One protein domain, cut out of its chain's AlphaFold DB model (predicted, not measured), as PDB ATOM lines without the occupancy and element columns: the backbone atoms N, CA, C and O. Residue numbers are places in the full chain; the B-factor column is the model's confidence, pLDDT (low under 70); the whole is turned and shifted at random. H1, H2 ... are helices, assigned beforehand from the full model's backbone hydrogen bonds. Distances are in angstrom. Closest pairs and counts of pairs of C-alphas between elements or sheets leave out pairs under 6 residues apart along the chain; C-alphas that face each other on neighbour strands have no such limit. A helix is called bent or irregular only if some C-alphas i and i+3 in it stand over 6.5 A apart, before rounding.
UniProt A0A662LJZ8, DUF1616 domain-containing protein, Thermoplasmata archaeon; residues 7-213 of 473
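What this domain is: This is residues 7 to 213 of the 473 residues of the protein "DUF1616 domain-containing protein" of Thermoplasmata archaeon (UniProt A0A662LJZ8). Four helices, H1, bent H2, H4 and H5, make a partly aligned, partly crossed body; H3 forms a small head beyond one end, and H6 stands off to one side. The 207 printed residues, class all helix, have six named helices, H1 to H6 in order. The whole is loose, radius of gyration of the C-alphas 21.9 A, spanning 67 by 46 by 35 A.

Where its parts are: H5, residues 145 to 169, 36.3 A, begins at C-alpha (-14.388, 24.135, -40.195). H1 is 13 to 34, H3 80 to 91, H4 108 to 131, H6 190 to 213, ending at (-2.456, 10.349, -29.748). H2, 40 to 63, one helix by hydrogen bonds, is bent, C-alphas 52 and 55 being 7.4 A apart: arms H2a, 40 to 52, and H2b, 55 to 63.

How they stand to each other: H5 touches H2b, closest C-alphas Ala 163 and Ala 62, 3.7 A. H1 touches H5, closest C-alphas Leu 15 and Gly 160, 6.5 A, and H4 touches H2b, Ser 115 and Gly 56, 4.2 A. H3 and H6 touch no helix. Every O i to N i+4 pair is within hydrogen-bond range in H1, H2b, H3 and H6; H2a has 8 of 9, H4 18 of 20, H5 20 of 21.

The domain as a whole: The printed part has no cut; links after H2 are long. Low-confidence residues include 90 to 104.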
ATOM      1  N   GLU A   7      -8.092  40.643  -5.359       50.91
ATOM      2  CA  GLU A   7      -9.518  40.796  -5.686       50.91
ATOM      3  C   GLU A   7      -9.729  41.696  -6.918       50.91
ATOM      4  O   GLU A   7      -9.608  42.921  -6.848       50.91
ATOM      5  N   ILE A   8     -10.134  41.116  -8.051       52.72
ATOM      6  CA  ILE A   8     -10.527  41.875  -9.252       52.72
ATOM      7  C   ILE A   8     -12.047  42.117  -9.214       52.72
ATOM      8  O   ILE A   8     -12.833  41.341  -9.754       52.72
ATOM      9  N   ARG A   9     -12.475  43.180  -8.516       55.53
ATOM     10  CA  ARG A   9     -13.850  43.273  -7.970       55.53
ATOM     11  C   ARG A   9     -14.855  44.168  -8.718       55.53
ATOM     12  O   ARG A   9     -16.058  44.031  -8.515       55.53
ATOM     13  N   GLU A  10     -14.415  45.104  -9.565       59.22
ATOM     14  CA  GLU A  10     -15.302  46.177 -10.069       59.22
ATOM     15  C   GLU A  10     -16.002  45.907 -11.417       59.22
ATOM     16  O   GLU A  10     -17.112  46.405 -11.650       59.22
ATOM     17  N   LYS A  11     -15.378  45.148 -12.325       66.75
ATOM     18  CA  LYS A  11     -15.872  44.878 -13.691       66.75
ATOM     19  C   LYS A  11     -15.728  43.382 -14.022       66.75
ATOM     20  O   LYS A  11     -14.840  42.745 -13.464       66.75
ATOM     21  N   PRO A  12     -16.541  42.825 -14.944       79.81
ATOM     22  CA  PRO A  12     -16.452  41.420 -15.359       79.81
ATOM     23  C   PRO A  12     -15.236  41.174 -16.274       79.81
ATOM     24  O   PRO A  12     -15.366  40.976 -17.482       79.81
ATOM     25  N   HIS A  13     -14.034  41.284 -15.704       82.19
ATOM     26  CA  HIS A  13     -12.762  41.122 -16.410       82.19
ATOM     27  C   HIS A  13     -12.565  39.704 -16.954       82.19
ATOM     28  O   HIS A  13     -12.003  39.551 -18.031       82.19
ATOM     29  N   ASP A  14     -13.101  38.704 -16.259       85.81
ATOM     30  CA  ASP A  14     -13.223  37.315 -16.698       85.81
ATOM     31  C   ASP A  14     -13.976  37.185 -18.032       85.81
ATOM     32  O   ASP A  14     -13.478  36.556 -18.962       85.81
ATOM     33  N   LEU A  15     -15.130  37.847 -18.175       89.56
ATOM     34  CA  LEU A  15     -15.930  37.788 -19.403       89.56
ATOM     35  C   LEU A  15     -15.260  38.523 -20.568       89.56
ATOM     36  O   LEU A  15     -15.304  38.050 -21.702       89.56
ATOM     37  N   TYR A  16     -14.612  39.664 -20.311       90.69
ATOM     38  CA  TYR A  16     -13.840  40.350 -21.354       90.69
ATOM     39  C   TYR A  16     -12.598  39.548 -21.762       90.69
ATOM     40  O   TYR A  16     -12.304  39.469 -22.952       90.69
ATOM     41  N   ALA A  17     -11.894  38.927 -20.810       88.88
ATOM     42  CA  ALA A  17     -10.741  38.075 -21.092       88.88
ATOM     43  C   ALA A  17     -11.141  36.844 -21.915       88.88
ATOM     44  O   ALA A  17     -10.480  36.548 -22.905       88.88
ATOM     45  N   ALA A  18     -12.254  36.186 -21.569       91.19
ATOM     46  CA  ALA A  18     -12.800  35.072 -22.340       91.19
ATOM     47  C   ALA A  18     -13.149  35.483 -23.781       91.19
ATOM     48  O   ALA A  18     -12.721  34.809 -24.715       91.19
ATOM     49  N   LEU A  19     -13.841  36.614 -23.979       93.75
ATOM     50  CA  LEU A  19     -14.166  37.127 -25.318       93.75
ATOM     51  C   LEU A  19     -12.911  37.454 -26.139       93.75
ATOM     52  O   LEU A  19     -12.810  37.019 -27.280       93.75
ATOM     53  N   VAL A  20     -11.936  38.167 -25.561       94.12
ATOM     54  CA  VAL A  20     -10.671  38.497 -26.244       94.12
ATOM     55  C   VAL A  20      -9.893  37.229 -26.597       94.12
ATOM     56  O   VAL A  20      -9.418  37.103 -27.723       94.12
ATOM     57  N   LEU A  21      -9.804  36.265 -25.676       92.81
ATOM     58  CA  LEU A  21      -9.156  34.977 -25.915       92.81
ATOM     59  C   LEU A  21      -9.857  34.202 -27.038       92.81
ATOM     60  O   LEU A  21      -9.186  33.716 -27.942       92.81
ATOM     61  N   SER A  22     -11.192  34.143 -27.043       93.94
ATOM     62  CA  SER A  22     -11.965  33.553 -28.143       93.94
ATOM     63  C   SER A  22     -11.693  34.231 -29.483       93.94
ATOM     64  O   SER A  22     -11.448  33.535 -30.464       93.94
ATOM     65  N   THR A  23     -11.689  35.568 -29.540       94.56
ATOM     66  CA  THR A  23     -11.394  36.305 -30.779       94.56
ATOM     67  C   THR A  23      -9.979  36.008 -31.281       94.56
ATOM     68  O   THR A  23      -9.798  35.778 -32.475       94.56
ATOM     69  N   LEU A  24      -8.982  35.957 -30.387       93.94
ATOM     70  CA  LEU A  24      -7.598  35.627 -30.744       93.94
ATOM     71  C   LEU A  24      -7.458  34.183 -31.242       93.94
ATOM     72  O   LEU A  24      -6.812  33.962 -32.260       93.94
ATOM     73  N   LEU A  25      -8.079  33.209 -30.573       91.75
ATOM     74  CA  LEU A  25      -8.016  31.798 -30.970       91.75
ATOM     75  C   LEU A  25      -8.693  31.557 -32.327       91.75
ATOM     76  O   LEU A  25      -8.110  30.899 -33.186       91.75
ATOM     77  N   VAL A  26      -9.868  32.151 -32.559       92.44
ATOM     78  CA  VAL A  26     -10.551  32.110 -33.864       92.44
ATOM     79  C   VAL A  26      -9.686  32.750 -34.952       92.44
ATOM     80  O   VAL A  26      -9.516  32.159 -36.016       92.44
ATOM     81  N   ALA A  27      -9.081  33.913 -34.684       91.94
ATOM     82  CA  ALA A  27      -8.187  34.573 -35.632       91.94
ATOM     83  C   ALA A  27      -6.936  33.733 -35.950       91.94
ATOM     84  O   ALA A  27      -6.555  33.650 -37.113       91.94
ATOM     85  N   ILE A  28      -6.329  33.073 -34.956       90.06
ATOM     86  CA  ILE A  28      -5.176  32.177 -35.150       90.06
ATOM     87  C   ILE A  28      -5.559  30.962 -36.007       90.06
ATOM     88  O   ILE A  28      -4.818  30.618 -36.923       90.06
ATOM     89  N   ILE A  29      -6.715  30.336 -35.755       88.56
ATOM     90  CA  ILE A  29      -7.186  29.172 -36.527       88.56
ATOM     91  C   ILE A  29      -7.474  29.558 -37.986       88.56
ATOM     92  O   ILE A  29      -7.066  28.845 -38.898       88.56
ATOM     93  N   ILE A  30      -8.123  30.707 -38.220       89.19
ATOM     94  CA  ILE A  30      -8.362  31.227 -39.576       89.19
ATOM     95  C   ILE A  30      -7.035  31.570 -40.269       89.19
ATOM     96  O   ILE A  30      -6.871  31.288 -41.452       89.19
ATOM     97  N   LEU A  31      -6.071  32.148 -39.546       88.81
ATOM     98  CA  LEU A  31      -4.768  32.512 -40.099       88.81
ATOM     99  C   LEU A  31      -3.917  31.283 -40.470       88.81
ATOM    100  O   LEU A  31      -3.258  31.310 -41.504       88.81
ATOM    101  N   ASP A  32      -3.950  30.208 -39.675       86.44
ATOM    102  CA  ASP A  32      -3.277  28.932 -39.982       86.44
ATOM    103  C   ASP A  32      -3.853  28.251 -41.237       86.44
ATOM    104  O   ASP A  32      -3.094  27.683 -42.024       86.44
ATOM    105  N   GLU A  33      -5.169  28.361 -41.464       84.88
ATOM    106  CA  GLU A  33      -5.826  27.911 -42.699       84.88
ATOM    107  C   GLU A  33      -5.436  28.786 -43.902       84.88
ATOM    108  O   GLU A  33      -4.960  28.271 -44.910       84.88
ATOM    109  N   VAL A  34      -5.569  30.113 -43.792       86.38
ATOM    110  CA  VAL A  34      -5.312  31.052 -44.902       86.38
ATOM    111  C   VAL A  34      -3.837  31.093 -45.315       86.38
ATOM    112  O   VAL A  34      -3.540  31.249 -46.498       86.38
ATOM    113  N   LEU A  35      -2.902  30.955 -44.370       85.69
ATOM    114  CA  LEU A  35      -1.464  30.914 -44.665       85.69
ATOM    115  C   LEU A  35      -0.958  29.515 -45.053       85.69
ATOM    116  O   LEU A  35       0.222  29.374 -45.370       85.69
ATOM    117  N   GLY A  36      -1.818  28.490 -45.040       75.94
ATOM    118  CA  GLY A  36      -1.457  27.138 -45.470       75.94
ATOM    119  C   GLY A  36      -0.412  26.450 -44.587       75.94
ATOM    120  O   GLY A  36       0.274  25.544 -45.054       75.94
ATOM    121  N   PHE A  37      -0.276  26.852 -43.316       74.19
ATOM    122  CA  PHE A  37       0.647  26.194 -42.380       74.19
ATOM    123  C   PHE A  37       0.216  24.756 -42.047       74.19
ATOM    124  O   PHE A  37       1.054  23.945 -41.653       74.19
ATOM    125  N   GLY A  38      -1.075  24.435 -42.219       62.72
ATOM    126  CA  GLY A  38      -1.598  23.065 -42.181       62.72
ATOM    127  C   GLY A  38      -1.407  22.353 -40.840       62.72
ATOM    128  O   GLY A  38      -1.400  21.121 -40.785       62.72
ATOM    129  N   SER A  39      -1.212  23.096 -39.746       73.75
ATOM    130  CA  SER A  39      -0.741  22.523 -38.489       73.75
ATOM    131  C   SER A  39      -1.896  21.936 -37.664       73.75
ATOM    132  O   SER A  39      -2.368  22.506 -36.680       73.75
ATOM    133  N   GLN A  40      -2.348  20.735 -38.048       72.56
ATOM    134  CA  GLN A  40      -3.431  20.000 -37.372       72.56
ATOM    135  C   GLN A  40      -3.225  19.925 -35.846       72.56
ATOM    136  O   GLN A  40      -4.173  20.108 -35.082       72.56
ATOM    137  N   VAL A  41      -1.976  19.759 -35.394       76.12
ATOM    138  CA  VAL A  41      -1.599  19.784 -33.971       76.12
ATOM    139  C   VAL A  41      -1.971  21.109 -33.293       76.12
ATOM    140  O   VAL A  41      -2.580  21.085 -32.226       76.12
ATOM    141  N   LEU A  42      -1.655  22.261 -33.897       78.06
ATOM    142  CA  LEU A  42      -1.961  23.576 -33.324       78.06
ATOM    143  C   LEU A  42      -3.474  23.775 -33.197       78.06
ATOM    144  O   LEU A  42      -3.952  24.219 -32.153       78.06
ATOM    145  N   ARG A  43      -4.232  23.384 -34.230       81.38
ATOM    146  CA  ARG A  43      -5.701  23.465 -34.232       81.38
ATOM    147  C   ARG A  43      -6.327  22.618 -33.137       81.38
ATOM    148  O   ARG A  43      -7.247  23.093 -32.482       81.38
ATOM    149  N   VAL A  44      -5.836  21.400 -32.904       80.94
ATOM    150  CA  VAL A  44      -6.367  20.553 -31.827       80.94
ATOM    151  C   VAL A  44      -5.954  21.096 -30.455       80.94
ATOM    152  O   VAL A  44      -6.813  21.247 -29.591       80.94
ATOM    153  N   VAL A  45      -4.683  21.461 -30.255       82.62
ATOM    154  CA  VAL A  45      -4.176  21.965 -28.962       82.62
ATOM    155  C   VAL A  45      -4.846  23.279 -28.542       82.62
ATOM    156  O   VAL A  45      -5.134  23.459 -27.361       82.62
ATOM    157  N   LEU A  46      -5.131  24.185 -29.483       83.62
ATOM    158  CA  LEU A  46      -5.824  25.450 -29.206       83.62
ATOM    159  C   LEU A  46      -7.356  25.318 -29.238       83.62
ATOM    160  O   LEU A  46      -8.051  25.910 -28.412       83.62
ATOM    161  N   GLY A  47      -7.888  24.547 -30.187       86.88
ATOM    162  CA  GLY A  47      -9.322  24.409 -30.433       86.88
ATOM    163  C   GLY A  47     -10.044  23.526 -29.417       86.88
ATOM    164  O   GLY A  47     -11.186  23.819 -29.073       86.88
ATOM    165  N   LEU A  48      -9.400  22.481 -28.886       87.31
ATOM    166  CA  LEU A  48     -10.034  21.562 -27.936       87.31
ATOM    167  C   LEU A  48     -10.340  22.232 -26.578       87.31
ATOM    168  O   LEU A  48     -11.493  22.157 -26.151       87.31
ATOM    169  N   PRO A  49      -9.418  22.971 -25.923       85.88
ATOM    170  CA  PRO A  49      -9.747  23.744 -24.719       85.88
ATOM    171  C   PRO A  49     -10.765  24.864 -24.983       85.88
ATOM    172  O   PRO A  49     -11.622  25.130 -24.141       85.88
ATOM    173  N   PHE A  50     -10.699  25.498 -26.161       89.50
ATOM    174  CA  PHE A  50     -11.665  26.512 -26.596       89.50
ATOM    175  C   PHE A  50     -13.088  25.941 -26.650       89.50
ATOM    176  O   PHE A  50     -13.983  26.487 -26.006       89.50
ATOM    177  N   ILE A  51     -13.268  24.815 -27.349       91.94
ATOM    178  CA  ILE A  51     -14.543  24.103 -27.494       91.94
ATOM    179  C   ILE A  51     -15.067  23.590 -26.150       91.94
ATOM    180  O   ILE A  51     -16.248  23.751 -25.860       91.94
ATOM    181  N   LEU A  52     -14.210  22.976 -25.329       92.38
ATOM    182  CA  LEU A  52     -14.646  22.274 -24.118       92.38
ATOM    183  C   LEU A  52     -14.964  23.182 -22.927       92.38
ATOM    184  O   LEU A  52     -15.590  22.702 -21.988       92.38
ATOM    185  N   PHE A  53     -14.541  24.450 -22.921       94.12
ATOM    186  CA  PHE A  53     -14.707  25.312 -21.746       94.12
ATOM    187  C   PHE A  53     -15.456  26.620 -22.011       94.12
ATOM    188  O   PHE A  53     -16.363  26.972 -21.253       94.12
ATOM    189  N   ILE A  54     -15.088  27.373 -23.054       95.38
ATOM    190  CA  ILE A  54     -15.529  28.771 -23.171       95.38
ATOM    191  C   ILE A  54     -17.034  28.912 -23.494       95.38
ATOM    192  O   ILE A  54     -17.678  29.722 -22.822       95.38
ATOM    193  N   PRO A  55     -17.645  28.140 -24.422       96.25
ATOM    194  CA  PRO A  55     -19.085  28.215 -24.694       96.25
ATOM    195  C   PRO A  55     -19.943  28.037 -23.435       96.25
ATOM    196  O   PRO A  55     -20.811  28.862 -23.138       96.25
ATOM    197  N   GLY A  56     -19.667  26.991 -22.655       95.38
ATOM    198  CA  GLY A  56     -20.364  26.707 -21.408       95.38
ATOM    199  C   GLY A  56     -20.042  27.717 -20.311       95.38
ATOM    200  O   GLY A  56     -20.952  28.100 -19.583       95.38
ATOM    201  N   TYR A  57     -18.809  28.229 -20.225       94.44
ATOM    202  CA  TYR A  57     -18.445  29.260 -19.246       94.44
ATOM    203  C   TYR A  57     -19.196  30.579 -19.457       94.44
ATOM    204  O   TYR A  57     -19.699  31.171 -18.494       94.44
ATOM    205  N   MET A  58     -19.333  31.028 -20.710       95.31
ATOM    206  CA  MET A  58     -20.115  32.228 -21.021       95.31
ATOM    207  C   MET A  58     -21.607  32.003 -20.752       95.31
ATOM    208  O   MET A  58     -22.257  32.876 -20.173       95.31
ATOM    209  N   LEU A  59     -22.146  30.821 -21.082       95.88
ATOM    210  CA  LEU A  59     -23.545  30.487 -20.804       95.88
ATOM    211  C   LEU A  59     -23.833  30.339 -19.296       95.88
ATOM    212  O   LEU A  59     -24.802  30.924 -18.816       95.88
ATOM    213  N   ILE A  60     -22.990  29.658 -18.513       94.06
ATOM    214  CA  ILE A  60     -23.121  29.576 -17.045       94.06
ATOM    215  C   ILE A  60     -22.993  30.961 -16.409       94.06
ATOM    216  O   ILE A  60     -23.785  31.309 -15.534       94.06
ATOM    217  N   SER A  61     -22.068  31.796 -16.885       91.38
ATOM    218  CA  SER A  61     -21.949  33.188 -16.436       91.38
ATOM    219  C   SER A  61     -23.160  34.052 -16.799       91.38
ATOM    220  O   SER A  61     -23.445  35.022 -16.091       91.38
ATOM    221  N   ALA A  62     -23.881  33.712 -17.872       92.94
ATOM    222  CA  ALA A  62     -25.160  34.324 -18.205       92.94
ATOM    223  C   ALA A  62     -26.284  33.821 -17.297       92.94
ATOM    224  O   ALA A  62     -27.041  34.637 -16.780       92.94
ATOM    225  N   LEU A  63     -26.396  32.507 -17.087       92.12
ATOM    226  CA  LEU A  63     -27.456  31.886 -16.288       92.12
ATOM    227  C   LEU A  63     -27.351  32.242 -14.797       92.12
ATOM    228  O   LEU A  63     -28.360  32.624 -14.199       92.12
ATOM    229  N   TYR A  64     -26.136  32.205 -14.245       90.12
ATOM    230  CA  TYR A  64     -25.815  32.420 -12.832       90.12
ATOM    231  C   TYR A  64     -24.723  33.502 -12.678       90.12
ATOM    232  O   TYR A  64     -23.541  33.189 -12.490       90.12
ATOM    233  N   PRO A  65     -25.080  34.799 -12.749       86.69
ATOM    234  CA  PRO A  65     -24.125  35.910 -12.629       86.69
ATOM    235  C   PRO A  65     -23.672  36.207 -11.182       86.69
ATOM    236  O   PRO A  65     -22.747  36.998 -10.981       86.69
ATOM    237  N   GLU A  66     -24.333  35.606 -10.190       84.12
ATOM    238  CA  GLU A  66     -24.175  35.856  -8.749       84.12
ATOM    239  C   GLU A  66     -23.202  34.868  -8.093       84.12
ATOM    240  O   GLU A  66     -23.264  33.662  -8.351       84.12
ATOM    241  N   ARG A  67     -22.308  35.357  -7.227       80.31
ATOM    242  CA  ARG A  67     -21.441  34.487  -6.411       80.31
ATOM    243  C   ARG A  67     -22.279  33.663  -5.426       80.31
ATOM    244  O   ARG A  67     -23.350  34.113  -5.027       80.31
ATOM    245  N   LYS A  68     -21.773  32.511  -4.977       80.62
ATOM    246  CA  LYS A  68     -22.425  31.749  -3.903       80.62
ATOM    247  C   LYS A  68     -22.483  32.591  -2.618       80.62
ATOM    248  O   LYS A  68     -21.456  33.079  -2.143       80.62
ATOM    249  N   ARG A  69     -23.684  32.803  -2.077       76.56
ATOM    250  CA  ARG A  69     -23.931  33.404  -0.755       76.56
ATOM    251  C   ARG A  69     -24.619  32.369   0.127       76.56
ATOM    252  O   ARG A  69     -25.645  31.811  -0.259       76.56
ATOM    253  N   TYR A  70     -24.056  32.156   1.308       78.31
ATOM    254  CA  TYR A  70     -24.628  31.322   2.355       78.31
ATOM    255  C   TYR A  70     -25.483  32.188   3.280       78.31
ATOM    256  O   TYR A  70     -25.181  33.368   3.487       78.31
ATOM    257  N   PHE A  71     -26.557  31.612   3.810       80.38
ATOM    258  CA  PHE A  71     -27.476  32.279   4.727       80.38
ATOM    259  C   PHE A  71     -27.730  31.375   5.934       80.38
ATOM    260  O   PHE A  71     -27.732  30.152   5.789       80.38
ATOM    261  N   ASP A  72     -27.932  31.967   7.109       78.31
ATOM    262  CA  ASP A  72     -28.407  31.232   8.286       78.31
ATOM    263  C   ASP A  72     -29.929  30.994   8.244       78.31
ATOM    264  O   ASP A  72     -30.626  31.422   7.315       78.31
ATOM    265  N   ARG A  73     -30.460  30.304   9.263       77.19
ATOM    266  CA  ARG A  73     -31.902  30.031   9.412       77.19
ATOM    267  C   ARG A  73     -32.746  31.310   9.503       77.19
ATOM    268  O   ARG A  73     -33.901  31.304   9.086       77.19
ATOM    269  N   GLU A  74     -32.170  32.418   9.970       80.88
ATOM    270  CA  GLU A  74     -32.822  33.732  10.034       80.88
ATOM    271  C   GLU A  74     -32.687  34.548   8.731       80.88
ATOM    272  O   GLU A  74     -33.167  35.682   8.654       80.88
ATOM    273  N   GLY A  75     -32.056  33.993   7.689       76.25
ATOM    274  CA  GLY A  75     -31.880  34.632   6.385       76.25
ATOM    275  C   GLY A  75     -30.795  35.713   6.346       76.25
ATOM    276  O   GLY A  75     -30.750  36.499   5.393       76.25
ATOM    277  N   ARG A  76     -29.914  35.780   7.351       80.31
ATOM    278  CA  ARG A  76     -28.768  36.702   7.379       80.31
ATOM    279  C   ARG A  76     -27.599  36.091   6.595       80.31
ATOM    280  O   ARG A  76     -27.399  34.880   6.659       80.31
ATOM    281  N   PRO A  77     -26.821  36.888   5.841       78.31
ATOM    282  CA  PRO A  77     -25.679  36.372   5.095       78.31
ATOM    283  C   PRO A  77     -24.551  35.959   6.049       78.31
ATOM    284  O   PRO A  77     -24.103  36.772   6.856       78.31
ATOM    285  N   ILE A  78     -24.066  34.728   5.900       82.38
ATOM    286  CA  ILE A  78     -22.955  34.156   6.676       82.38
ATOM    287  C   ILE A  78     -21.773  33.797   5.768       82.38
ATOM    288  O   ILE A  78     -21.893  33.745   4.536       82.38
ATOM    289  N   THR A  79     -20.604  33.588   6.363       82.06
ATOM    290  CA  THR A  79     -19.410  33.120   5.651       82.06
ATOM    291  C   THR A  79     -19.495  31.628   5.321       82.06
ATOM    292  O   THR A  79     -20.289  30.883   5.895       82.06
ATOM    293  N   ARG A  80     -18.651  31.180   4.383       78.88
ATOM    294  CA  ARG A  80     -18.525  29.761   4.024       78.88
ATOM    295  C   ARG A  80     -18.099  28.911   5.230       78.88
ATOM    296  O   ARG A  80     -18.737  27.908   5.499       78.88
ATOM    297  N   GLU A  81     -17.107  29.379   5.987       81.38
ATOM    298  CA  GLU A  81     -16.577  28.719   7.194       81.38
ATOM    299  C   GLU A  81     -17.597  28.647   8.348       81.38
ATOM    300  O   GLU A  81     -17.518  27.772   9.206       81.38
ATOM    301  N   GLU A  82     -18.547  29.586   8.418       81.94
ATOM    302  CA  GLU A  82     -19.682  29.512   9.348       81.94
ATOM    303  C   GLU A  82     -20.727  28.502   8.873       81.94
ATOM    304  O   GLU A  82     -21.215  27.721   9.681       81.94
ATOM    305  N   TRP A  83     -21.044  28.483   7.576       79.44
ATOM    306  CA  TRP A  83     -22.004  27.530   7.014       79.44
ATOM    307  C   TRP A  83     -21.497  26.085   7.084       79.44
ATOM    308  O   TRP A  83     -22.247  25.214   7.505       79.44
ATOM    309  N   GLU A  84     -20.228  25.838   6.744       81.56
ATOM    310  CA  GLU A  84     -19.596  24.512   6.843       81.56
ATOM    311  C   GLU A  84     -19.639  23.995   8.293       81.56
ATOM    312  O   GLU A  84     -20.102  22.879   8.515       81.56
ATOM    313  N   ARG A  85     -19.327  24.835   9.296       81.94
ATOM    314  CA  ARG A  85     -19.480  24.465  10.718       81.94
ATOM    315  C   ARG A  85     -20.924  24.183  11.132       81.94
ATOM    316  O   ARG A  85     -21.156  23.224  11.852       81.94
ATOM    317  N   ILE A  86     -21.898  24.983  10.686       77.88
ATOM    318  CA  ILE A  86     -23.321  24.751  11.003       77.88
ATOM    319  C   ILE A  86     -23.815  23.426  10.398       77.88
ATOM    320  O   ILE A  86     -24.657  22.757  10.995       77.88
ATOM    321  N   VAL A  87     -23.302  23.037   9.226       76.19
ATOM    322  CA  VAL A  87     -23.614  21.745   8.596       76.19
ATOM    323  C   VAL A  87     -22.959  20.590   9.362       76.19
ATOM    324  O   VAL A  87     -23.663  19.648   9.713       76.19
ATOM    325  N   GLU A  88     -21.670  20.681   9.707       78.31
ATOM    326  CA  GLU A  88     -20.967  19.662  10.513       78.31
ATOM    327  C   GLU A  88     -21.585  19.479  11.916       78.31
ATOM    328  O   GLU A  88     -21.784  18.353  12.382       78.31
ATOM    329  N   GLU A  89     -21.945  20.578  12.589       74.75
ATOM    330  CA  GLU A  89     -22.657  20.546  13.874       74.75
ATOM    331  C   GLU A  89     -24.074  19.956  13.715       74.75
ATOM    332  O   GLU A  89     -24.526  19.202  14.576       74.75
ATOM    333  N   GLY A  90     -24.762  20.244  12.605       65.88
ATOM    334  CA  GLY A  90     -26.123  19.772  12.327       65.88
ATOM    335  C   GLY A  90     -26.233  18.289  11.949       65.88
ATOM    336  O   GLY A  90     -27.205  17.644  12.332       65.88
ATOM    337  N   GLU A  91     -25.242  17.723  11.254       60.06
ATOM    338  CA  GLU A  91     -25.187  16.277  10.953       60.06
ATOM    339  C   GLU A  91     -24.930  15.415  12.205       60.06
ATOM    340  O   GLU A  91     -25.157  14.205  12.184       60.06
ATOM    341  N   SER A  92     -24.498  16.032  13.311       54.38
ATOM    342  CA  SER A  92     -24.216  15.351  14.580       54.38
ATOM    343  C   SER A  92     -25.470  15.039  15.417       54.38
ATOM    344  O   SER A  92     -25.398  14.217  16.334       54.38
ATOM    345  N   GLU A  93     -26.616  15.671  15.136       56.25
ATOM    346  CA  GLU A  93     -27.874  15.446  15.862       56.25
ATOM    347  C   GLU A  93     -28.811  14.507  15.079       56.25
ATOM    348  O   GLU A  93     -29.447  14.885  14.098       56.25
ATOM    349  N   GLU A  94     -28.938  13.265  15.556       49.25
ATOM    350  CA  GLU A  94     -29.614  12.127  14.899       49.25
ATOM    351  C   GLU A  94     -31.163  12.246  14.782       49.25
ATOM    352  O   GLU A  94     -31.874  11.245  14.685       49.25
ATOM    353  N   GLY A  95     -31.726  13.462  14.823       47.47
ATOM    354  CA  GLY A  95     -33.159  13.700  15.013       47.47
ATOM    355  C   GLY A  95     -33.726  14.964  14.362       47.47
ATOM    356  O   GLY A  95     -34.037  15.925  15.055       47.47
ATOM    357  N   GLY A  96     -34.000  14.902  13.055       56.41
ATOM    358  CA  GLY A  96     -35.004  15.756  12.402       56.41
ATOM    359  C   GLY A  96     -34.640  17.237  12.243       56.41
ATOM    360  O   GLY A  96     -35.333  18.102  12.773       56.41
ATOM    361  N   GLY A  97     -33.599  17.536  11.464       49.41
ATOM    362  CA  GLY A  97     -33.299  18.905  11.041       49.41
ATOM    363  C   GLY A  97     -34.154  19.362   9.853       49.41
ATOM    364  O   GLY A  97     -34.144  18.718   8.806       49.41
ATOM    365  N   ASP A  98     -34.833  20.506   9.989       56.88
ATOM    366  CA  ASP A  98     -35.314  21.281   8.835       56.88
ATOM    367  C   ASP A  98     -34.133  21.596   7.897       56.88
ATOM    368  O   ASP A  98     -33.066  22.011   8.373       56.88
ATOM    369  N   GLU A  99     -34.324  21.424   6.581       59.44
ATOM    370  CA  GLU A  99     -33.288  21.657   5.563       59.44
ATOM    371  C   GLU A  99     -32.634  23.037   5.743       59.44
ATOM    372  O   GLU A  99     -33.291  24.079   5.651       59.44
ATOM    373  N   ILE A 100     -31.314  23.056   5.963       60.22
ATOM    374  CA  ILE A 100     -30.538  24.299   5.975       60.22
ATOM    375  C   ILE A 100     -30.674  24.937   4.582       60.22
ATOM    376  O   ILE A 100     -30.331  24.280   3.594       60.22
ATOM    377  N   PRO A 101     -31.135  26.199   4.458       58.25
ATOM    378  CA  PRO A 101     -31.325  26.828   3.157       58.25
ATOM    379  C   PRO A 101     -30.030  26.831   2.339       58.25
ATOM    380  O   PRO A 101     -29.062  27.518   2.673       58.25
ATOM    381  N   GLY A 102     -30.018  26.059   1.249       59.53
ATOM    382  CA  GLY A 102     -28.863  25.947   0.365       59.53
ATOM    383  C   GLY A 102     -28.416  27.315  -0.159       59.53
ATOM    384  O   GLY A 102     -29.240  28.147  -0.556       59.53
ATOM    385  N   GLY A 103     -27.101  27.554  -0.160       64.69
ATOM    386  CA  GLY A 103     -26.530  28.829  -0.592       64.69
ATOM    387  C   GLY A 103     -26.956  29.202  -2.016       64.69
ATOM    388  O   GLY A 103     -26.893  28.381  -2.931       64.69
ATOM    389  N   LYS A 104     -27.383  30.453  -2.222       68.75
ATOM    390  CA  LYS A 104     -27.814  30.946  -3.541       68.75
ATOM    391  C   LYS A 104     -26.601  31.300  -4.393       68.75
ATOM    392  O   LYS A 104     -25.719  32.014  -3.925       68.75
ATOM    393  N   GLY A 105     -26.596  30.857  -5.648       74.25
ATOM    394  CA  GLY A 105     -25.484  31.038  -6.588       74.25
ATOM    395  C   GLY A 105     -24.594  29.796  -6.697       74.25
ATOM    396  O   GLY A 105     -24.810  28.808  -6.005       74.25
ATOM    397  N   LEU A 106     -23.606  29.849  -7.593       80.25
ATOM    398  CA  LEU A 106     -22.666  28.748  -7.843       80.25
ATOM    399  C   LEU A 106     -21.271  29.076  -7.298       80.25
ATOM    400  O   LEU A 106     -20.804  30.211  -7.471       80.25
ATOM    401  N   ASP A 107     -20.627  28.077  -6.696       81.94
ATOM    402  CA  ASP A 107     -19.226  28.086  -6.257       81.94
ATOM    403  C   ASP A 107     -18.267  28.002  -7.456       81.94
ATOM    404  O   ASP A 107     -18.667  27.638  -8.566       81.94
ATOM    405  N   ASP A 108     -16.989  28.302  -7.245       81.19
ATOM    406  CA  ASP A 108     -15.971  28.307  -8.303       81.19
ATOM    407  C   ASP A 108     -15.825  26.924  -8.967       81.19
ATOM    408  O   ASP A 108     -15.806  26.814 -10.197       81.19
ATOM    409  N   LEU A 109     -15.807  25.848  -8.170       80.62
ATOM    410  CA  LEU A 109     -15.710  24.477  -8.682       80.62
ATOM    411  C   LEU A 109     -16.987  24.041  -9.421       80.62
ATOM    412  O   LEU A 109     -16.905  23.454 -10.500       80.62
ATOM    413  N   GLU A 110     -18.163  24.380  -8.882       85.62
ATOM    414  CA  GLU A 110     -19.462  24.115  -9.519       85.62
ATOM    415  C   GLU A 110     -19.547  24.816 -10.879       85.62
ATOM    416  O   GLU A 110     -19.981  24.221 -11.866       85.62
ATOM    417  N   ARG A 111     -19.064  26.062 -10.967       89.00
ATOM    418  CA  ARG A 111     -18.979  26.821 -12.221       89.00
ATOM    419  C   ARG A 111     -18.082  26.139 -13.235       89.00
ATOM    420  O   ARG A 111     -18.499  26.017 -14.383       89.00
ATOM    421  N   VAL A 112     -16.887  25.694 -12.849       89.31
ATOM    422  CA  VAL A 112     -15.962  25.003 -13.762       89.31
ATOM    423  C   VAL A 112     -16.573  23.693 -14.265       89.31
ATOM    424  O   VAL A 112     -16.630  23.483 -15.477       89.31
ATOM    425  N   ALA A 113     -17.103  22.858 -13.368       88.94
ATOM    426  CA  ALA A 113     -17.716  21.578 -13.724       88.94
ATOM    427  C   ALA A 113     -18.929  21.750 -14.656       88.94
ATOM    428  O   ALA A 113     -19.009  21.102 -15.703       88.94
ATOM    429  N   LEU A 114     -19.837  22.677 -14.331       91.75
ATOM    430  CA  LEU A 114     -20.995  22.986 -15.171       91.75
ATOM    431  C   LEU A 114     -20.590  23.624 -16.507       91.75
ATOM    432  O   LEU A 114     -21.227  23.349 -17.517       91.75
ATOM    433  N   SER A 115     -19.521  24.425 -16.555       94.56
ATOM    434  CA  SER A 115     -19.014  25.011 -17.808       94.56
ATOM    435  C   SER A 115     -18.473  23.943 -18.760       94.56
ATOM    436  O   SER A 115     -18.750  24.001 -19.957       94.56
ATOM    437  N   LEU A 116     -17.753  22.946 -18.237       94.00
ATOM    438  CA  LEU A 116     -17.278  21.800 -19.016       94.00
ATOM    439  C   LEU A 116     -18.456  20.957 -19.526       94.00
ATOM    440  O   LEU A 116     -18.601  20.761 -20.733       94.00
ATOM    441  N   GLY A 117     -19.348  20.524 -18.628       92.81
ATOM    442  CA  GLY A 117     -20.508  19.700 -18.989       92.81
ATOM    443  C   GLY A 117     -21.437  20.383 -19.998       92.81
ATOM    444  O   GLY A 117     -21.866  19.767 -20.974       92.81
ATOM    445  N   LEU A 118     -21.690  21.683 -19.823       94.69
ATOM    446  CA  LEU A 118     -22.543  22.453 -20.724       94.69
ATOM    447  C   LEU A 118     -21.882  22.699 -22.087       94.69
ATOM    448  O   LEU A 118     -22.580  22.683 -23.092       94.69
ATOM    449  N   SER A 119     -20.555  22.854 -22.158       96.19
ATOM    450  CA  SER A 119     -19.831  22.950 -23.439       96.19
ATOM    451  C   SER A 119     -19.869  21.637 -24.227       96.19
ATOM    452  O   SER A 119     -20.074  21.657 -25.444       96.19
ATOM    453  N   ILE A 120     -19.719  20.503 -23.528       92.75
ATOM    454  CA  ILE A 120     -19.832  19.149 -24.093       92.75
ATOM    455  C   ILE A 120     -21.252  18.888 -24.615       92.75
ATOM    456  O   ILE A 120     -21.405  18.204 -25.620       92.75
ATOM    457  N   ALA A 121     -22.287  19.463 -23.994       94.06
ATOM    458  CA  ALA A 121     -23.658  19.388 -24.500       94.06
ATOM    459  C   ALA A 121     -23.920  20.350 -25.677       94.06
ATOM    460  O   ALA A 121     -24.509  19.956 -26.685       94.06
ATOM    461  N   ILE A 122     -23.492  21.616 -25.572       94.88
ATOM    462  CA  ILE A 122     -23.854  22.659 -26.543       94.88
ATOM    463  C   ILE A 122     -23.107  22.513 -27.873       94.88
ATOM    464  O   ILE A 122     -23.681  22.780 -28.926       94.88
ATOM    465  N   THR A 123     -21.840  22.083 -27.855       93.88
ATOM    466  CA  THR A 123     -21.014  22.093 -29.073       93.88
ATOM    467  C   THR A 123     -21.445  21.035 -30.096       93.88
ATOM    468  O   THR A 123     -21.634  21.396 -31.259       93.88
ATOM    469  N   PRO A 124     -21.690  19.763 -29.713       92.75
ATOM    470  CA  PRO A 124     -22.256  18.774 -30.627       92.75
ATOM    471  C   PRO A 124     -23.658  19.157 -31.104       92.75
ATOM    472  O   PRO A 124     -23.993  18.888 -32.252       92.75
ATOM    473  N   LEU A 125     -24.459  19.838 -30.273       94.81
ATOM    474  CA  LEU A 125     -25.778  20.331 -30.672       94.81
ATOM    475  C   LEU A 125     -25.682  21.420 -31.756       94.81
ATOM    476  O   LEU A 125     -26.444  21.381 -32.718       94.81
ATOM    477  N   ILE A 126     -24.718  22.344 -31.657       94.31
ATOM    478  CA  ILE A 126     -24.419  23.316 -32.726       94.31
ATOM    479  C   ILE A 126     -23.989  22.584 -34.008       94.31
ATOM    480  O   ILE A 126     -24.490  22.901 -35.083       94.31
ATOM    481  N   GLY A 127     -23.121  21.572 -33.902       90.88
ATOM    482  CA  GLY A 127     -22.724  20.731 -35.041       90.88
ATOM    483  C   GLY A 127     -23.900  19.987 -35.688       90.88
ATOM    484  O   GLY A 127     -24.007  19.950 -36.911       90.88
ATOM    485  N   LEU A 128     -24.826  19.462 -34.882       91.44
ATOM    486  CA  LEU A 128     -26.040  18.790 -35.350       91.44
ATOM    487  C   LEU A 128     -26.990  19.754 -36.072       91.44
ATOM    488  O   LEU A 128     -27.546  19.394 -37.103       91.44
ATOM    489  N   VAL A 129     -27.158  20.982 -35.570       91.94
ATOM    490  CA  VAL A 129     -27.935  22.025 -36.262       91.94
ATOM    491  C   VAL A 129     -27.273  22.396 -37.592       91.94
ATOM    492  O   VAL A 129     -27.961  22.487 -38.607       91.94
ATOM    493  N   LEU A 130     -25.944  22.537 -37.614       91.94
ATOM    494  CA  LEU A 130     -25.189  22.805 -38.841       91.94
ATOM    495  C   LEU A 130     -25.307  21.680 -39.875       91.94
ATOM    496  O   LEU A 130     -25.298  21.981 -41.065       91.94
ATOM    497  N   ASN A 131     -25.488  20.422 -39.466       90.75
ATOM    498  CA  ASN A 131     -25.708  19.310 -40.395       90.75
ATOM    499  C   ASN A 131     -26.869  19.580 -41.367       90.75
ATOM    500  O   ASN A 131     -26.721  19.391 -42.569       90.75
ATOM    501  N   TYR A 132     -27.987  20.110 -40.862       88.69
ATOM    502  CA  TYR A 132     -29.170  20.439 -41.669       88.69
ATOM    503  C   TYR A 132     -29.002  21.687 -42.551       88.69
ATOM    504  O   TYR A 132     -29.852  21.957 -43.391       88.69
ATOM    505  N   THR A 133     -27.922  22.459 -42.380       89.25
ATOM    506  CA  THR A 133     -27.634  23.625 -43.239       89.25
ATOM    507  C   THR A 133     -26.907  23.256 -44.533       89.25
ATOM    508  O   THR A 133     -26.785  24.102 -45.414       89.25
ATOM    509  N   TYR A 134     -26.445  22.006 -44.668       83.06
ATOM    510  CA  TYR A 134     -25.759  21.521 -45.869       83.06
ATOM    511  C   TYR A 134     -26.627  21.640 -47.132       83.06
ATOM    512  O   TYR A 134     -26.150  22.123 -48.154       83.06
ATOM    513  N   ASP A 135     -27.915  21.298 -47.034       81.94
ATOM    514  CA  ASP A 135     -28.859  21.327 -48.163       81.94
ATOM    515  C   ASP A 135     -29.141  22.748 -48.694       81.94
ATOM    516  O   ASP A 135     -29.744  22.904 -49.754       81.94
ATOM    517  N   TRP A 136     -28.752  23.797 -47.956       86.19
ATOM    518  CA  TRP A 136     -29.006  25.197 -48.325       86.19
ATOM    519  C   TRP A 136     -27.854  25.822 -49.124       86.19
ATOM    520  O   TRP A 136     -28.100  26.664 -49.983       86.19
ATOM    521  N   ASP A 137     -26.612  25.427 -48.833       83.38
ATOM    522  CA  ASP A 137     -25.396  25.839 -49.548       83.38
ATOM    523  C   ASP A 137     -24.321  24.746 -49.370       83.38
ATOM    524  O   ASP A 137     -23.558  24.768 -48.395       83.38
ATOM    525  N   PRO A 138     -24.251  23.771 -50.297       80.50
ATOM    526  CA  PRO A 138     -23.287  22.673 -50.230       80.50
ATOM    527  C   PRO A 138     -21.820  23.098 -50.382       80.50
ATOM    528  O   PRO A 138     -20.925  22.286 -50.134       80.50
ATOM    529  N   GLU A 139     -21.532  24.334 -50.800       80.38
ATOM    530  CA  GLU A 139     -20.163  24.835 -50.968       80.38
ATOM    531  C   GLU A 139     -19.616  25.425 -49.659       80.38
ATOM    532  O   GLU A 139     -18.449  25.200 -49.321       80.38
ATOM    533  N   HIS A 140     -20.454  26.105 -48.870       83.75
ATOM    534  CA  HIS A 140     -20.002  26.848 -47.686       83.75
ATOM    535  C   HIS A 140     -20.556  26.337 -46.350       83.75
ATOM    536  O   HIS A 140     -19.914  26.568 -45.323       83.75
ATOM    537  N   LEU A 141     -21.703  25.647 -46.326       85.69
ATOM    538  CA  LEU A 141     -22.393  25.221 -45.099       85.69
ATOM    539  C   LEU A 141     -22.208  23.719 -44.787       85.69
ATOM    540  O   LEU A 141     -21.402  23.013 -45.401       85.69
ATOM    541  N   GLY A 142     -22.896  23.233 -43.747       86.69
ATOM    542  CA  GLY A 142     -22.724  21.881 -43.205       86.69
ATOM    543  C   GLY A 142     -21.661  21.776 -42.100       86.69
ATOM    544  O   GLY A 142     -21.192  22.774 -41.545       86.69
ATOM    545  N   ILE A 143     -21.262  20.541 -41.771       87.75
ATOM    546  CA  ILE A 143     -20.245  20.228 -40.746       87.75
ATOM    547  C   ILE A 143     -18.831  20.490 -41.308       87.75
ATOM    548  O   ILE A 143     -18.053  19.575 -41.564       87.75
ATOM    549  N   ARG A 144     -18.502  21.768 -41.533       89.31
ATOM    550  CA  ARG A 144     -17.200  22.249 -42.036       89.31
ATOM    551  C   ARG A 144     -16.520  23.170 -41.019       89.31
ATOM    552  O   ARG A 144     -17.185  23.755 -40.162       89.31
ATOM    553  N   LEU A 145     -15.199  23.345 -41.135       87.56
ATOM    554  CA  LEU A 145     -14.388  24.135 -40.195       87.56
ATOM    555  C   LEU A 145     -14.939  25.556 -39.977       87.56
ATOM    556  O   LEU A 145     -15.177  25.946 -38.834       87.56
ATOM    557  N   PHE A 146     -15.168  26.314 -41.055       90.25
ATOM    558  CA  PHE A 146     -15.626  27.704 -40.961       90.25
ATOM    559  C   PHE A 146     -17.037  27.843 -40.347       90.25
ATOM    560  O   PHE A 146     -17.148  28.577 -39.363       90.25
ATOM    561  N   PRO A 147     -18.090  27.132 -40.810       92.44
ATOM    562  CA  PRO A 147     -19.411  27.157 -40.171       92.44
ATOM    563  C   PRO A 147     -19.390  26.806 -38.685       92.44
ATOM    564  O   PRO A 147     -20.004  27.512 -37.885       92.44
ATOM    565  N   ILE A 148     -18.653  25.759 -38.294       92.19
ATOM    566  CA  ILE A 148     -18.534  25.336 -36.891       92.19
ATOM    567  C   ILE A 148     -17.863  26.436 -36.063       92.19
ATOM    568  O   ILE A 148     -18.410  26.865 -35.045       92.19
ATOM    569  N   LEU A 149     -16.709  26.935 -36.514       92.69
ATOM    570  CA  LEU A 149     -15.930  27.949 -35.801       92.69
ATOM    571  C   LEU A 149     -16.714  29.261 -35.639       92.69
ATOM    572  O   LEU A 149     -16.765  29.816 -34.541       92.69
ATOM    573  N   ILE A 150     -17.369  29.726 -36.709       93.38
ATOM    574  CA  ILE A 150     -18.193  30.943 -36.704       93.38
ATOM    575  C   ILE A 150     -19.421  30.766 -35.806       93.38
ATOM    576  O   ILE A 150     -19.728  31.670 -35.031       93.38
ATOM    577  N   SER A 151     -20.095  29.613 -35.845       94.69
ATOM    578  CA  SER A 151     -21.296  29.364 -35.031       94.69
ATOM    579  C   SER A 151     -20.979  29.289 -33.538       94.69
ATOM    580  O   SER A 151     -21.676  29.899 -32.726       94.69
ATOM    581  N   ILE A 152     -19.888  28.611 -33.167       95.12
ATOM    582  CA  ILE A 152     -19.402  28.562 -31.780       95.12
ATOM    583  C   ILE A 152     -18.976  29.963 -31.318       95.12
ATOM    584  O   ILE A 152     -19.348  30.386 -30.224       95.12
ATOM    585  N   TYR A 153     -18.252  30.721 -32.149       96.19
ATOM    586  CA  TYR A 153     -17.858  32.092 -31.816       96.19
ATOM    587  C   TYR A 153     -19.066  33.029 -31.659       96.19
ATOM    588  O   TYR A 153     -19.144  33.771 -30.681       96.19
ATOM    589  N   ALA A 154     -20.049  32.958 -32.561       96.69
ATOM    590  CA  ALA A 154     -21.291  33.718 -32.459       96.69
ATOM    591  C   ALA A 154     -22.047  33.378 -31.166       96.69
ATOM    592  O   ALA A 154     -22.471  34.282 -30.445       96.69
ATOM    593  N   PHE A 155     -22.143  32.092 -30.815       97.31
ATOM    594  CA  PHE A 155     -22.734  31.641 -29.557       97.31
ATOM    595  C   PHE A 155     -21.994  32.198 -28.325       97.31
ATOM    596  O   PHE A 155     -22.632  32.729 -27.412       97.31
ATOM    597  N   ILE A 156     -20.655  32.147 -28.311       96.62
ATOM    598  CA  ILE A 156     -19.804  32.729 -27.256       96.62
ATOM    599  C   ILE A 156     -20.041  34.241 -27.123       96.62
ATOM    600  O   ILE A 156     -20.187  34.750 -26.011       96.62
ATOM    601  N   VAL A 157     -20.114  34.972 -28.239       97.25
ATOM    602  CA  VAL A 157     -20.346  36.425 -28.240       97.25
ATOM    603  C   VAL A 157     -21.749  36.758 -27.726       97.25
ATOM    604  O   VAL A 157     -21.889  37.617 -26.856       97.25
ATOM    605  N   ILE A 158     -22.787  36.061 -28.197       97.38
ATOM    606  CA  ILE A 158     -24.183  36.280 -27.783       97.38
ATOM    607  C   ILE A 158     -24.361  35.985 -26.286       97.38
ATOM    608  O   ILE A 158     -24.860  36.832 -25.538       97.38
ATOM    609  N   THR A 159     -23.911  34.814 -25.824       96.75
ATOM    610  CA  THR A 159     -23.989  34.436 -24.403       96.75
ATOM    611  C   THR A 159     -23.110  35.328 -23.531       96.75
ATOM    612  O   THR A 159     -23.529  35.717 -22.443       96.75
ATOM    613  N   GLY A 160     -21.945  35.753 -24.022       95.12
ATOM    614  CA  GLY A 160     -21.056  36.671 -23.319       95.12
ATOM    615  C   GLY A 160     -21.621  38.081 -23.161       95.12
ATOM    616  O   GLY A 160     -21.545  38.655 -22.072       95.12
ATOM    617  N   ILE A 161     -22.275  38.624 -24.192       94.56
ATOM    618  CA  ILE A 161     -23.028  39.881 -24.092       94.56
ATOM    619  C   ILE A 161     -24.158  39.727 -23.066       94.56
ATOM    620  O   ILE A 161     -24.293  40.572 -22.178       94.56
ATOM    621  N   ALA A 162     -24.924  38.631 -23.118       95.12
ATOM    622  CA  ALA A 162     -25.975  38.351 -22.141       95.12
ATOM    623  C   ALA A 162     -25.428  38.248 -20.701       95.12
ATOM    624  O   ALA A 162     -26.021  38.817 -19.781       95.12
ATOM    625  N   ALA A 163     -24.270  37.610 -20.506       93.19
ATOM    626  CA  ALA A 163     -23.583  37.507 -19.220       93.19
ATOM    627  C   ALA A 163     -23.120  38.866 -18.685       93.19
ATOM    628  O   ALA A 163     -23.387  39.195 -17.529       93.19
ATOM    629  N   ILE A 164     -22.505  39.704 -19.526       91.25
ATOM    630  CA  ILE A 164     -22.093  41.063 -19.150       91.25
ATOM    631  C   ILE A 164     -23.321  41.910 -18.782       91.25
ATOM    632  O   ILE A 164     -23.297  42.619 -17.772       91.25
ATOM    633  N   LEU A 165     -24.410  41.831 -19.555       91.50
ATOM    634  CA  LEU A 165     -25.648  42.564 -19.280       91.50
ATOM    635  C   LEU A 165     -26.319  42.095 -17.981       91.50
ATOM    636  O   LEU A 165     -26.714  42.937 -17.172       91.50
ATOM    637  N   ARG A 166     -26.412  40.780 -17.739       90.81
ATOM    638  CA  ARG A 166     -26.979  40.231 -16.498       90.81
ATOM    639  C   ARG A 166     -26.105  40.554 -15.286       90.81
ATOM    640  O   ARG A 166     -26.629  41.093 -14.317       90.81
ATOM    641  N   ARG A 167     -24.783  40.355 -15.343       87.88
ATOM    642  CA  ARG A 167     -23.889  40.651 -14.205       87.88
ATOM    643  C   ARG A 167     -23.807  42.149 -13.873       87.88
ATOM    644  O   ARG A 167     -23.623  42.504 -12.713       87.88
ATOM    645  N   ARG A 168     -24.027  43.051 -14.840       85.62
ATOM    646  CA  ARG A 168     -24.170  44.498 -14.564       85.62
ATOM    647  C   ARG A 168     -25.424  44.848 -13.750       85.62
ATOM    648  O   ARG A 168     -25.379  45.843 -13.029       85.62
ATOM    649  N   ARG A 169     -26.505  44.059 -13.837       86.00
ATOM    650  CA  ARG A 169     -27.743  44.251 -13.048       86.00
ATOM    651  C   ARG A 169     -27.622  43.761 -11.599       86.00
ATOM    652  O   ARG A 169     -28.383  44.213 -10.754       86.00
ATOM    653  N   VAL A 170     -26.663  42.881 -11.309       84.50
ATOM    654  CA  VAL A 170     -26.379  42.382  -9.953       84.50
ATOM    655  C   VAL A 170     -25.709  43.491  -9.110       84.50
ATOM    656  O   VAL A 170     -24.833  44.197  -9.642       84.50
ATOM    657  N   PRO A 171     -26.071  43.671  -7.819       81.56
ATOM    658  CA  PRO A 171     -25.383  44.580  -6.891       81.56
ATOM    659  C   PRO A 171     -23.875  44.311  -6.822       81.56
ATOM    660  O   PRO A 171     -23.450  43.168  -6.959       81.56
ATOM    661  N   LYS A 172     -23.040  45.342  -6.597       75.12
ATOM    662  CA  LYS A 172     -21.563  45.190  -6.597       75.12
ATOM    663  C   LYS A 172     -21.071  44.069  -5.671       75.12
ATOM    664  O   LYS A 172     -20.106  43.395  -6.011       75.12
ATOM    665  N   GLU A 173     -21.734  43.881  -4.535       72.25
ATOM    666  CA  GLU A 173     -21.386  42.879  -3.527       72.25
ATOM    667  C   GLU A 173     -21.679  41.441  -3.966       72.25
ATOM    668  O   GLU A 173     -20.949  40.540  -3.572       72.25
ATOM    669  N   ASP A 174     -22.705  41.220  -4.787       76.88
ATOM    670  CA  ASP A 174     -23.183  39.886  -5.185       76.88
ATOM    671  C   ASP A 174     -22.583  39.388  -6.502       76.88
ATOM    672  O   ASP A 174     -22.736  38.223  -6.874       76.88
ATOM    673  N   ARG A 175     -21.881  40.261  -7.229       80.69
ATOM    674  CA  ARG A 175     -21.236  39.904  -8.494       80.69
ATOM    675  C   ARG A 175     -20.210  38.805  -8.281       80.69
ATOM    676  O   ARG A 175     -19.354  38.897  -7.403       80.69
ATOM    677  N   TYR A 176     -20.250  37.821  -9.173       79.12
ATOM    678  CA  TYR A 176     -19.142  36.898  -9.335       79.12
ATOM    679  C   TYR A 176     -17.851  37.644  -9.712       79.12
ATOM    680  O   TYR A 176     -17.834  38.432 -10.668       79.12
ATOM    681  N   GLY A 177     -16.783  37.355  -8.971       69.56
ATOM    682  CA  GLY A 177     -15.417  37.796  -9.217       69.56
ATOM    683  C   GLY A 177     -14.463  36.708  -8.733       69.56
ATOM    684  O   GLY A 177     -14.677  36.144  -7.665       69.56
ATOM    685  N   ILE A 178     -13.450  36.399  -9.540       65.62
ATOM    686  CA  ILE A 178     -12.502  35.313  -9.267       65.62
ATOM    687  C   ILE A 178     -11.578  35.745  -8.124       65.62
ATOM    688  O   ILE A 178     -10.908  36.775  -8.233       65.62
ATOM    689  N   VAL A 179     -11.524  34.950  -7.053       63.78
ATOM    690  CA  VAL A 179     -10.583  35.127  -5.940       63.78
ATOM    691  C   VAL A 179      -9.577  33.984  -5.994       63.78
ATOM    692  O   VAL A 179      -9.870  32.866  -5.592       63.78
ATOM    693  N   ILE A 180      -8.379  34.259  -6.509       58.19
ATOM    694  CA  ILE A 180      -7.303  33.264  -6.529       58.19
ATOM    695  C   ILE A 180      -6.592  33.311  -5.173       58.19
ATOM    696  O   ILE A 180      -5.724  34.158  -4.954       58.19
ATOM    697  N   ASP A 181      -6.972  32.424  -4.254       53.97
ATOM    698  CA  ASP A 181      -6.266  32.246  -2.984       53.97
ATOM    699  C   ASP A 181      -5.130  31.225  -3.158       53.97
ATOM    700  O   ASP A 181      -5.329  30.013  -3.084       53.97
ATOM    701  N   ILE A 182      -3.921  31.719  -3.449       50.41
ATOM    702  CA  ILE A 182      -2.711  30.885  -3.541       50.41
ATOM    703  C   ILE A 182      -2.140  30.684  -2.132       50.41
ATOM    704  O   ILE A 182      -1.079  31.208  -1.781       50.41
ATOM    705  N   SER A 183      -2.869  29.925  -1.321       51.22
ATOM    706  CA  SER A 183      -2.413  29.444  -0.020       51.22
ATOM    707  C   SER A 183      -1.927  28.003  -0.170       51.22
ATOM    708  O   SER A 183      -2.721  27.096  -0.396       51.22
ATOM    709  N   ILE A 184      -0.611  27.797  -0.081       56.25
ATOM    710  CA  ILE A 184       0.005  26.462  -0.056       56.25
ATOM    711  C   ILE A 184      -0.129  25.933   1.380       56.25
ATOM    712  O   ILE A 184       0.431  26.564   2.277       56.25
ATOM    713  N   PRO A 185      -0.840  24.819   1.635       56.97
ATOM    714  CA  PRO A 185      -0.896  24.235   2.971       56.97
ATOM    715  C   PRO A 185       0.479  23.686   3.368       56.97
ATOM    716  O   PRO A 185       1.047  22.855   2.659       56.97
ATOM    717  N   ASP A 186       1.019  24.138   4.500       59.72
ATOM    718  CA  ASP A 186       2.336  23.692   4.980       59.72
ATOM    719  C   ASP A 186       2.303  22.267   5.586       59.72
ATOM    720  O   ASP A 186       3.344  21.609   5.684       59.72
ATOM    721  N   ASP A 187       1.119  21.758   5.955       60.19
ATOM    722  CA  ASP A 187       0.941  20.521   6.733       60.19
ATOM    723  C   ASP A 187       0.299  19.375   5.927       60.19
ATOM    724  O   ASP A 187      -0.860  19.011   6.103       60.19
ATOM    725  N   TYR A 188       1.070  18.806   4.997       64.06
ATOM    726  CA  TYR A 188       0.714  17.561   4.303       64.06
ATOM    727  C   TYR A 188       1.423  16.357   4.938       64.06
ATOM    728  O   TYR A 188       2.663  16.350   5.045       64.06
ATOM    729  N   SER A 189       0.674  15.294   5.261       79.75
ATOM    730  CA  SER A 189       1.265  14.044   5.749       79.75
ATOM    731  C   SER A 189       2.111  13.359   4.667       79.75
ATOM    732  O   SER A 189       2.015  13.650   3.471       79.75
ATOM    733  N   THR A 190       2.968  12.417   5.068       80.44
ATOM    734  CA  THR A 190       3.806  11.652   4.127       80.44
ATOM    735  C   THR A 190       2.966  10.849   3.126       80.44
ATOM    736  O   THR A 190       3.378  10.682   1.977       80.44
ATOM    737  N   THR A 191       1.779  10.394   3.538       80.38
ATOM    738  CA  THR A 191       0.821   9.687   2.677       80.38
ATOM    739  C   THR A 191       0.194  10.640   1.664       80.38
ATOM    740  O   THR A 191       0.163  10.323   0.477       80.38
ATOM    741  N   ASP A 192      -0.219  11.834   2.096       80.88
ATOM    742  CA  ASP A 192      -0.832  12.829   1.207       80.88
ATOM    743  C   ASP A 192       0.173  13.320   0.166       80.88
ATOM    744  O   ASP A 192      -0.145  13.379  -1.015       80.88
ATOM    745  N   LYS A 193       1.432  13.547   0.564       82.50
ATOM    746  CA  LYS A 193       2.529  13.869  -0.366       82.50
ATOM    747  C   LYS A 193       2.714  12.791  -1.437       82.50
ATOM    748  O   LYS A 193       2.914  13.129  -2.604       82.50
ATOM    749  N   LEU A 194       2.631  11.510  -1.068       88.19
ATOM    750  CA  LEU A 194       2.742  10.394  -2.011       88.19
ATOM    751  C   LEU A 194       1.528  10.317  -2.952       88.19
ATOM    752  O   LEU A 194       1.707  10.153  -4.158       88.19
ATOM    753  N   LEU A 195       0.312  10.477  -2.422       83.12
ATOM    754  CA  LEU A 195      -0.925  10.492  -3.205       83.12
ATOM    755  C   LEU A 195      -0.959  11.681  -4.175       83.12
ATOM    756  O   LEU A 195      -1.196  11.485  -5.365       83.12
ATOM    757  N   THR A 196      -0.644  12.894  -3.714       83.06
ATOM    758  CA  THR A 196      -0.557  14.096  -4.555       83.06
ATOM    759  C   THR A 196       0.512  13.945  -5.638       83.06
ATOM    760  O   THR A 196       0.237  14.248  -6.798       83.06
ATOM    761  N   ALA A 197       1.698  13.417  -5.313       87.38
ATOM    762  CA  ALA A 197       2.727  13.135  -6.317       87.38
ATOM    763  C   ALA A 197       2.248  12.106  -7.357       87.38
ATOM    764  O   ALA A 197       2.445  12.310  -8.554       87.38
ATOM    765  N   GLY A 198       1.561  11.043  -6.922       91.19
ATOM    766  CA  GLY A 198       0.936  10.058  -7.806       91.19
ATOM    767  C   GLY A 198      -0.099  10.680  -8.749       91.19
ATOM    768  O   GLY A 198      -0.038  10.449  -9.955       91.19
ATOM    769  N   ILE A 199      -0.987  11.532  -8.229       87.00
ATOM    770  CA  ILE A 199      -1.995  12.262  -9.014       87.00
ATOM    771  C   ILE A 199      -1.327  13.177 -10.049       87.00
ATOM    772  O   ILE A 199      -1.718  13.155 -11.214       87.00
ATOM    773  N   VAL A 200      -0.291  13.935  -9.670       87.56
ATOM    774  CA  VAL A 200       0.449  14.804 -10.604       87.56
ATOM    775  C   VAL A 200       1.128  13.984 -11.706       87.56
ATOM    776  O   VAL A 200       1.031  14.344 -12.877       87.56
ATOM    777  N   ILE A 201       1.753  12.851 -11.368       92.94
ATOM    778  CA  ILE A 201       2.362  11.941 -12.353       92.94
ATOM    779  C   ILE A 201       1.296  11.366 -13.298       92.94
ATOM    780  O   ILE A 201       1.504  11.360 -14.510       92.94
ATOM    781  N   MET A 202       0.144  10.931 -12.781       92.44
ATOM    782  CA  MET A 202      -0.969  10.430 -13.597       92.44
ATOM    783  C   MET A 202      -1.561  11.513 -14.506       92.44
ATOM    784  O   MET A 202      -1.860  11.235 -15.667       92.44
ATOM    785  N   MET A 203      -1.692  12.747 -14.017       88.75
ATOM    786  CA  MET A 203      -2.177  13.885 -14.799       88.75
ATOM    787  C   MET A 203      -1.204  14.226 -15.936       88.75
ATOM    788  O   MET A 203      -1.625  14.362 -17.084       88.75
ATOM    789  N   LEU A 204       0.101  14.275 -15.649       88.62
ATOM    790  CA  LEU A 204       1.145  14.463 -16.662       88.62
ATOM    791  C   LEU A 204       1.161  13.317 -17.681       88.62
ATOM    792  O   LEU A 204       1.239  13.578 -18.880       88.62
ATOM    793  N   ALA A 205       1.036  12.063 -17.240       92.25
ATOM    794  CA  ALA A 205       0.967  10.903 -18.127       92.25
ATOM    795  C   ALA A 205      -0.285  10.932 -19.021       92.25
ATOM    796  O   ALA A 205      -0.184  10.656 -20.214       92.25
ATOM    797  N   SER A 206      -1.443  11.323 -18.480       88.25
ATOM    798  CA  SER A 206      -2.698  11.469 -19.225       88.25
ATOM    799  C   SER A 206      -2.606  12.558 -20.298       88.25
ATOM    800  O   SER A 206      -2.910  12.295 -21.461       88.25
ATOM    801  N   VAL A 207      -2.101  13.747 -19.947       84.44
ATOM    802  CA  VAL A 207      -1.873  14.841 -20.907       84.44
ATOM    803  C   VAL A 207      -0.843  14.433 -21.964       84.44
ATOM    804  O   VAL A 207      -1.066  14.659 -23.149       84.44
ATOM    805  N   THR A 208       0.248  13.772 -21.566       83.75
ATOM    806  CA  THR A 208       1.279  13.286 -22.500       83.75
ATOM    807  C   THR A 208       0.718  12.247 -23.469       83.75
ATOM    808  O   THR A 208       0.999  12.318 -24.661       83.75
ATOM    809  N   LEU A 209      -0.110  11.312 -22.991       88.31
ATOM    810  CA  LEU A 209      -0.759  10.300 -23.828       88.31
ATOM    811  C   LEU A 209      -1.773  10.923 -24.796       88.31
ATOM    812  O   LEU A 209      -1.816  10.536 -25.960       88.31
ATOM    813  N   LEU A 210      -2.556  11.907 -24.342       79.88
ATOM    814  CA  LEU A 210      -3.487  12.646 -25.194       79.88
ATOM    815  C   LEU A 210      -2.739  13.401 -26.303       79.88
ATOM    816  O   LEU A 210      -3.077  13.256 -27.475       79.88
ATOM    817  N   VAL A 211      -1.683  14.141 -25.950       76.94
ATOM    818  CA  VAL A 211      -0.815  14.827 -26.921       76.94
ATOM    819  C   VAL A 211      -0.166  13.822 -27.876       76.94
ATOM    820  O   VAL A 211      -0.169  14.062 -29.076       76.94
ATOM    821  N   TYR A 212       0.318  12.678 -27.390       79.56
ATOM    822  CA  TYR A 212       0.880  11.617 -28.232       79.56
ATOM    823  C   TYR A 212      -0.134  11.095 -29.262       79.56
ATOM    824  O   TYR A 212       0.201  11.004 -30.438       79.56
ATOM    825  N   ILE A 213      -1.379  10.818 -28.854       77.75
ATOM    826  CA  ILE A 213      -2.456  10.349 -29.748       77.75
ATOM    827  C   ILE A 213      -2.826  11.398 -30.814       77.75
ATOM    828  O   ILE A 213      -3.250  11.029 -31.905       77.75
TER     829      ILE A 213